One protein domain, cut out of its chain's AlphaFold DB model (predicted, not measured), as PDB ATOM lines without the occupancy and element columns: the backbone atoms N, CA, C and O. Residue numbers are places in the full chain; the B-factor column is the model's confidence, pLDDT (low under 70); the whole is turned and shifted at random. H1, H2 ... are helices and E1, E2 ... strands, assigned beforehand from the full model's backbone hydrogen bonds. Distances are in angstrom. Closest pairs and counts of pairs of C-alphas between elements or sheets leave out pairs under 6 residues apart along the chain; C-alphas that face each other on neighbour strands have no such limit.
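This is residues 9 to 58 of the 65 residues of an uncharacterized protein of Coxiella sp. (in: Bacteria) (UniProt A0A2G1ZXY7). Look first for a small antiparallel sheet of three strands, E2, E1, E3 in order, with the short helix H1 near one end. A long loop, residues 26 to 40, swings out between E2 and E3, and its residues 27 to 32 stick out. The 50 printed residues, under half in named elements, run E1, E2, E3, H1 and are mostly strand. The whole is compact, radius of gyration of the C-alphas 10.8 A, and flat, spanning 31 by 25 by 12 A.

Find C-alpha 9 at (14.809, -33.976, 37.475), where E1, residues 9 to 13, begins. E2, residues 19 to 25, measures 17.1 A; E3, residues 41 to 46, 16.9 A. H1, residues 49 to 52, ends at (22.203, -34.632, 46.314).

E1 and E2 form an antiparallel hairpin, 155 degrees; N 10 and O 23 are 2.8 A apart, within hydrogen-bond range. E3 is antiparallel to E1, 160 degrees, with N 11 and O 43 at 2.9 A. H1 only grazes the sheet; its closest C-alpha to E1 is Trp 49, 7.1 A from Ser 9. H1 is too short for an O i to N i+4 pair; its one O i to N i+3 pair is within range.

The printed part has no cut; the link E2 to E3 is long. No printed residue is under 70 in pLDDT.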
ATOM      1  N   SER A   9      15.341 -32.727  36.945       98.19
ATOM      2  CA  SER A   9      14.809 -33.976  37.475       98.19
ATOM      3  C   SER A   9      13.375 -33.732  37.940       98.19
ATOM      4  O   SER A   9      13.109 -32.772  38.659       98.19
ATOM      5  N   ILE A  10      12.458 -34.609  37.545       98.25
ATOM      6  CA  ILE A  10      11.052 -34.569  37.948       98.25
ATOM      7  C   ILE A  10      10.808 -35.706  38.932       98.25
ATOM      8  O   ILE A  10      11.035 -36.864  38.586       98.25
ATOM      9  N   GLY A  11      10.357 -35.389  40.143       98.25
ATOM     10  CA  GLY A  11       9.849 -36.369  41.103       98.25
ATOM     11  C   GLY A  11       8.333 -36.467  41.006       98.25
ATOM     12  O   GLY A  11       7.657 -35.441  41.057       98.25
ATOM     13  N   PHE A  12       7.800 -37.678  40.875       98.50
ATOM     14  CA  PHE A  12       6.360 -37.938  40.830       98.50
ATOM     15  C   PHE A  12       5.872 -38.498  42.161       98.50
ATOM     16  O   PHE A  12       6.483 -39.423  42.696       98.50
ATOM     17  N   PHE A  13       4.768 -37.958  42.676       98.44
ATOM     18  CA  PHE A  13       4.248 -38.307  43.996       98.44
ATOM     19  C   PHE A  13       2.795 -38.761  43.934       98.44
ATOM     20  O   PHE A  13       1.996 -38.235  43.152       98.44
ATOM     21  N   ASP A  14       2.452 -39.708  44.800       97.75
ATOM     22  CA  ASP A  14       1.088 -40.201  44.976       97.75
ATOM     23  C   ASP A  14       0.208 -39.190  45.757       97.75
ATOM     24  O   ASP A  14       0.702 -38.149  46.210       97.75
ATOM     25  N   PRO A  15      -1.111 -39.437  45.908       97.25
ATOM     26  CA  PRO A  15      -1.992 -38.566  46.695       97.25
ATOM     27  C   PRO A  15      -1.564 -38.383  48.162       97.25
ATOM     28  O   PRO A  15      -1.838 -37.332  48.745       97.25
ATOM     29  N   ASP A  16      -0.841 -39.353  48.727       96.56
ATOM     30  CA  ASP A  16      -0.284 -39.314  50.085       96.56
ATOM     31  C   ASP A  16       1.066 -38.574  50.149       96.56
ATOM     32  O   ASP A  16       1.725 -38.543  51.196       96.56
ATOM     33  N   LYS A  17       1.457 -37.927  49.041       97.62
ATOM     34  CA  LYS A  17       2.674 -37.121  48.871       97.62
ATOM     35  C   LYS A  17       3.955 -37.943  48.985       97.62
ATOM     36  O   LYS A  17       5.006 -37.368  49.263       97.62
ATOM     37  N   SER A  18       3.888 -39.258  48.786       97.94
ATOM     38  CA  SER A  18       5.056 -40.138  48.780       97.94
ATOM     39  C   SER A  18       5.704 -40.171  47.403       97.94
ATOM     40  O   SER A  18       5.020 -40.305  46.387       97.94
ATOM     41  N   LEU A  19       7.030 -40.027  47.362       98.25
ATOM     42  CA  LEU A  19       7.808 -40.081  46.132       98.25
ATOM     43  C   LEU A  19       7.731 -41.490  45.544       98.25
ATOM     44  O   LEU A  19       8.175 -42.457  46.162       98.25
ATOM     45  N   MET A  20       7.210 -41.597  44.328       98.00
ATOM     46  CA  MET A  20       7.033 -42.860  43.616       98.00
ATOM     47  C   MET A  20       8.248 -43.188  42.749       98.00
ATOM     48  O   MET A  20       8.764 -44.308  42.791       98.00
ATOM     49  N   GLU A  21       8.697 -42.206  41.964       97.62
ATOM     50  CA  GLU A  21       9.851 -42.299  41.074       97.62
ATOM     51  C   GLU A  21      10.370 -40.909  40.678       97.62
ATOM     52  O   GLU A  21       9.667 -39.904  40.799       97.62
ATOM     53  N   THR A  22      11.601 -40.871  40.168       97.75
ATOM     54  CA  THR A  22      12.231 -39.670  39.613       97.75
ATOM     55  C   THR A  22      12.660 -39.913  38.171       97.75
ATOM     56  O   THR A  22      13.252 -40.954  37.882       97.75
ATOM     57  N   GLN A  23      12.447 -38.948  37.280       97.62
ATOM     58  CA  GLN A  23      12.894 -39.007  35.887       97.62
ATOM     59  C   GLN A  23      13.784 -37.802  35.558       97.62
ATOM     60  O   GLN A  23      13.461 -36.674  35.921       97.62
ATOM     61  N   SER A  24      14.904 -38.022  34.864       97.19
ATOM     62  CA  SER A  24      15.722 -36.925  34.324       97.19
ATOM     63  C   SER A  24      15.223 -36.527  32.943       97.19
ATOM     64  O   SER A  24      14.944 -37.392  32.111       97.19
ATOM     65  N   VAL A  25      15.132 -35.225  32.691       96.75
ATOM     66  CA  VAL A  25      14.598 -34.678  31.446       96.75
ATOM     67  C   VAL A  25      15.564 -33.668  30.842       96.75
ATOM     68  O   VAL A  25      16.104 -32.795  31.523       96.75
ATOM     69  N   SER A  26      15.784 -33.798  29.535       96.94
ATOM     70  CA  SER A  26      16.658 -32.899  28.785       96.94
ATOM     71  C   SER A  26      15.928 -31.606  28.392       96.94
ATOM     72  O   SER A  26      14.720 -31.654  28.110       96.94
ATOM     73  N   PRO A  27      16.649 -30.471  28.304       97.75
ATOM     74  CA  PRO A  27      16.138 -29.228  27.730       97.75
ATOM     75  C   PRO A  27      15.515 -29.436  26.348       97.75
ATOM     76  O   PRO A  27      15.914 -30.339  25.611       97.75
ATOM     77  N   HIS A  28      14.535 -28.605  26.000       97.88
ATOM     78  CA  HIS A  28      13.840 -28.594  24.699       97.88
ATOM     79  C   HIS A  28      13.149 -29.900  24.267       97.88
ATOM     80  O   HIS A  28      12.535 -29.950  23.200       97.88
ATOM     81  N   SER A  29      13.187 -30.959  25.080       97.06
ATOM     82  CA  SER A  29      12.583 -32.238  24.719       97.06
ATOM     83  C   SER A  29      11.070 -32.106  24.545       97.06
ATOM     84  O   SER A  29      10.363 -31.623  25.438       97.06
ATOM     85  N   LEU A  30      10.565 -32.578  23.403       96.88
ATOM     86  CA  LEU A  30       9.130 -32.685  23.112       96.88
ATOM     87  C   LEU A  30       8.532 -34.017  23.574       96.88
ATOM     88  O   LEU A  30       7.322 -34.212  23.473       96.88
ATOM     89  N   LYS A  31       9.363 -34.934  24.084       96.56
ATOM     90  CA  LYS A  31       8.889 -36.207  24.619       96.56
ATOM     91  C   LYS A  31       7.974 -35.933  25.811       96.56
ATOM     92  O   LYS A  31       8.327 -35.164  26.706       96.56
ATOM     93  N   GLN A  32       6.812 -36.577  25.821       94.50
ATOM     94  CA  GLN A  32       5.930 -36.556  26.980       94.50
ATOM     95  C   GLN A  32       6.610 -37.269  28.152       94.50
ATOM     96  O   GLN A  32       7.175 -38.352  27.992       94.50
ATOM     97  N   VAL A  33       6.549 -36.649  29.327       94.88
ATOM     98  CA  VAL A  33       7.137 -37.174  30.559       94.88
ATOM     99  C   VAL A  33       6.000 -37.418  31.539       94.88
ATOM    100  O   VAL A  33       5.283 -36.493  31.903       94.88
ATOM    101  N   SER A  34       5.804 -38.679  31.900       95.31
ATOM    102  CA  SER A  34       4.788 -39.127  32.849       95.31
ATOM    103  C   SER A  34       5.237 -40.459  33.447       95.31
ATOM    104  O   SER A  34       5.838 -41.267  32.725       95.31
ATOM    105  N   PRO A  35       4.938 -40.734  34.724       96.00
ATOM    106  CA  PRO A  35       5.102 -42.061  35.286       96.00
ATOM    107  C   PRO A  35       4.087 -43.022  34.665       96.00
ATOM    108  O   PRO A  35       3.048 -42.609  34.141       96.00
ATOM    109  N   LYS A  36       4.378 -44.326  34.746       93.44
ATOM    110  CA  LYS A  36       3.414 -45.379  34.371       93.44
ATOM    111  C   LYS A  36       2.261 -45.489  35.369       93.44
ATOM    112  O   LYS A  36       1.170 -45.923  35.019       93.44
ATOM    113  N   GLN A  37       2.535 -45.161  36.626       93.12
ATOM    114  CA  GLN A  37       1.583 -45.233  37.724       93.12
ATOM    115  C   GLN A  37       0.831 -43.905  37.870       93.12
ATOM    116  O   GLN A  37       1.347 -42.845  37.519       93.12
ATOM    117  N   ARG A  38      -0.385 -43.950  38.420       96.31
ATOM    118  CA  ARG A  38      -1.166 -42.743  38.718       96.31
ATOM    119  C   ARG A  38      -0.449 -41.898  39.774       96.31
ATOM    120  O   ARG A  38      -0.074 -42.426  40.814       96.31
ATOM    121  N   TYR A  39      -0.331 -40.599  39.524       97.56
ATOM    122  CA  TYR A  39       0.299 -39.625  40.418       97.56
ATOM    123  C   TYR A  39      -0.660 -38.460  40.700       97.56
ATOM    124  O   TYR A  39      -1.645 -38.271  39.983       97.56
ATOM    125  N   ALA A  40      -0.384 -37.695  41.753       97.62
ATOM    126  CA  ALA A  40      -1.132 -36.494  42.132       97.62
ATOM    127  C   ALA A  40      -0.282 -35.219  42.057       97.62
ATOM    128  O   ALA A  40      -0.823 -34.141  41.822       97.62
ATOM    129  N   PHE A  41       1.039 -35.337  42.224       98.00
ATOM    130  CA  PHE A  41       1.950 -34.194  42.207       98.00
ATOM    131  C   PHE A  41       3.217 -34.496  41.405       98.00
ATOM    132  O   PHE A  41       3.655 -35.645  41.319       98.00
ATOM    133  N   ALA A  42       3.820 -33.444  40.854       97.69
ATOM    134  CA  ALA A  42       5.138 -33.480  40.237       97.69
ATOM    135  C   ALA A  42       5.983 -32.321  40.782       97.69
ATOM    136  O   ALA A  42       5.515 -31.183  40.818       97.69
ATOM    137  N   LEU A  43       7.210 -32.615  41.216       97.88
ATOM    138  CA  LEU A  43       8.193 -31.621  41.645       97.88
ATOM    139  C   LEU A  43       9.325 -31.570  40.621       97.88
ATOM    140  O   LEU A  43      10.056 -32.549  40.470       97.88
ATOM    141  N   GLU A  44       9.477 -30.436  39.943       98.00
ATOM    142  CA  GLU A  44      10.592 -30.184  39.031       98.00
ATOM    143  C   GLU A  44      11.716 -29.438  39.760       98.00
ATOM    144  O   GLU A  44      11.496 -28.394  40.372       98.00
ATOM    145  N   VAL A  45      12.928 -29.985  39.698       98.31
ATOM    146  CA  VAL A  45      14.145 -29.443  40.325       98.31
ATOM    147  C   VAL A  45      15.324 -29.584  39.367       98.31
ATOM    148  O   VAL A  45      15.246 -30.344  38.401       98.31
ATOM    149  N   ASN A  46      16.438 -28.892  39.618       98.38
ATOM    150  CA  ASN A  46      17.648 -29.047  38.805       98.38
ATOM    151  C   ASN A  46      18.088 -30.519  38.741       98.38
ATOM    152  O   ASN A  46      17.970 -31.260  39.724       98.38
ATOM    153  N   GLN A  47      18.605 -30.947  37.586       98.31
ATOM    154  CA  GLN A  47      19.010 -32.338  37.395       98.31
ATOM    155  C   GLN A  47      19.994 -32.803  38.486       98.31
ATOM    156  O   GLN A  47      20.973 -32.124  38.785       98.31
ATOM    157  N   GLY A  48      19.717 -33.965  39.088       96.44
ATOM    158  CA  GLY A  48      20.538 -34.557  40.153       96.44
ATOM    159  C   GLY A  48      20.186 -34.108  41.577       96.44
ATOM    160  O   GLY A  48      20.702 -34.677  42.537       96.44
ATOM    161  N   TRP A  49      19.265 -33.154  41.747       98.38
ATOM    162  CA  TRP A  49      18.913 -32.611  43.063       98.38
ATOM    163  C   TRP A  49      18.418 -33.672  44.062       98.38
ATOM    164  O   TRP A  49      18.870 -33.666  45.202       98.38
ATOM    165  N   PHE A  50      17.573 -34.628  43.648       98.12
ATOM    166  CA  PHE A  50      17.076 -35.688  44.547       98.12
ATOM    167  C   PHE A  50      18.208 -36.522  45.160       98.12
ATOM    168  O   PHE A  50      18.209 -36.758  46.365       98.12
ATOM    169  N   ALA A  51      19.201 -36.909  44.351       96.50
ATOM    170  CA  ALA A  51      20.359 -37.662  44.824       96.50
ATOM    171  C   ALA A  51      21.212 -36.827  45.790       96.50
ATOM    172  O   ALA A  51      21.590 -37.314  46.853       96.50
ATOM    173  N   ASN A  52      21.441 -35.551  45.465       98.00
ATOM    174  CA  ASN A  52      22.203 -34.632  46.314       98.00
ATOM    175  C   ASN A  52      21.528 -34.374  47.670       98.00
ATOM    176  O   ASN A  52      22.216 -34.134  48.656       98.00
ATOM    177  N   GLN A  53      20.195 -34.418  47.724       98.00
ATOM    178  CA  GLN A  53      19.420 -34.284  48.962       98.00
ATOM    179  C   GLN A  53      19.172 -35.623  49.673       98.00
ATOM    180  O   GLN A  53      18.474 -35.650  50.682       98.00
ATOM    181  N   ALA A  54      19.709 -36.732  49.152       97.69
ATOM    182  CA  ALA A  54      19.456 -38.088  49.641       97.69
ATOM    183  C   ALA A  54      17.958 -38.458  49.727       97.69
ATOM    184  O   ALA A  54      17.568 -39.298  50.540       97.69
ATOM    185  N   ILE A  55      17.130 -37.856  48.866       98.19
ATOM    186  CA  ILE A  55      15.694 -38.130  48.782       98.19
ATOM    187  C   ILE A  55      15.474 -39.359  47.903       98.19
ATOM    188  O   ILE A  55      15.967 -39.437  46.774       98.19
ATOM    189  N   LYS A  56      14.699 -40.315  48.406       97.25
ATOM    190  CA  LYS A  56      14.452 -41.616  47.779       97.25
ATOM    191  C   LYS A  56      12.968 -41.957  47.736       97.25
ATOM    192  O   LYS A  56      12.131 -41.336  48.388       97.25
ATOM    193  N   LYS A  57      12.640 -42.982  46.947       97.31
ATOM    194  CA  LYS A  57      11.282 -43.532  46.863       97.31
ATOM    195  C   LYS A  57      10.735 -43.813  48.268       97.31
ATOM    196  O   LYS A  57      11.409 -44.457  49.068       97.31
ATOM    197  N   GLY A  58       9.519 -43.352  48.536       97.94
ATOM    198  CA  GLY A  58       8.873 -43.440  49.846       97.94
ATOM    199  C   GLY A  58       8.906 -42.139  50.653       97.94
ATOM    200  O   GLY A  58       7.985 -41.909  51.441       97.94
TER     201      GLY A  58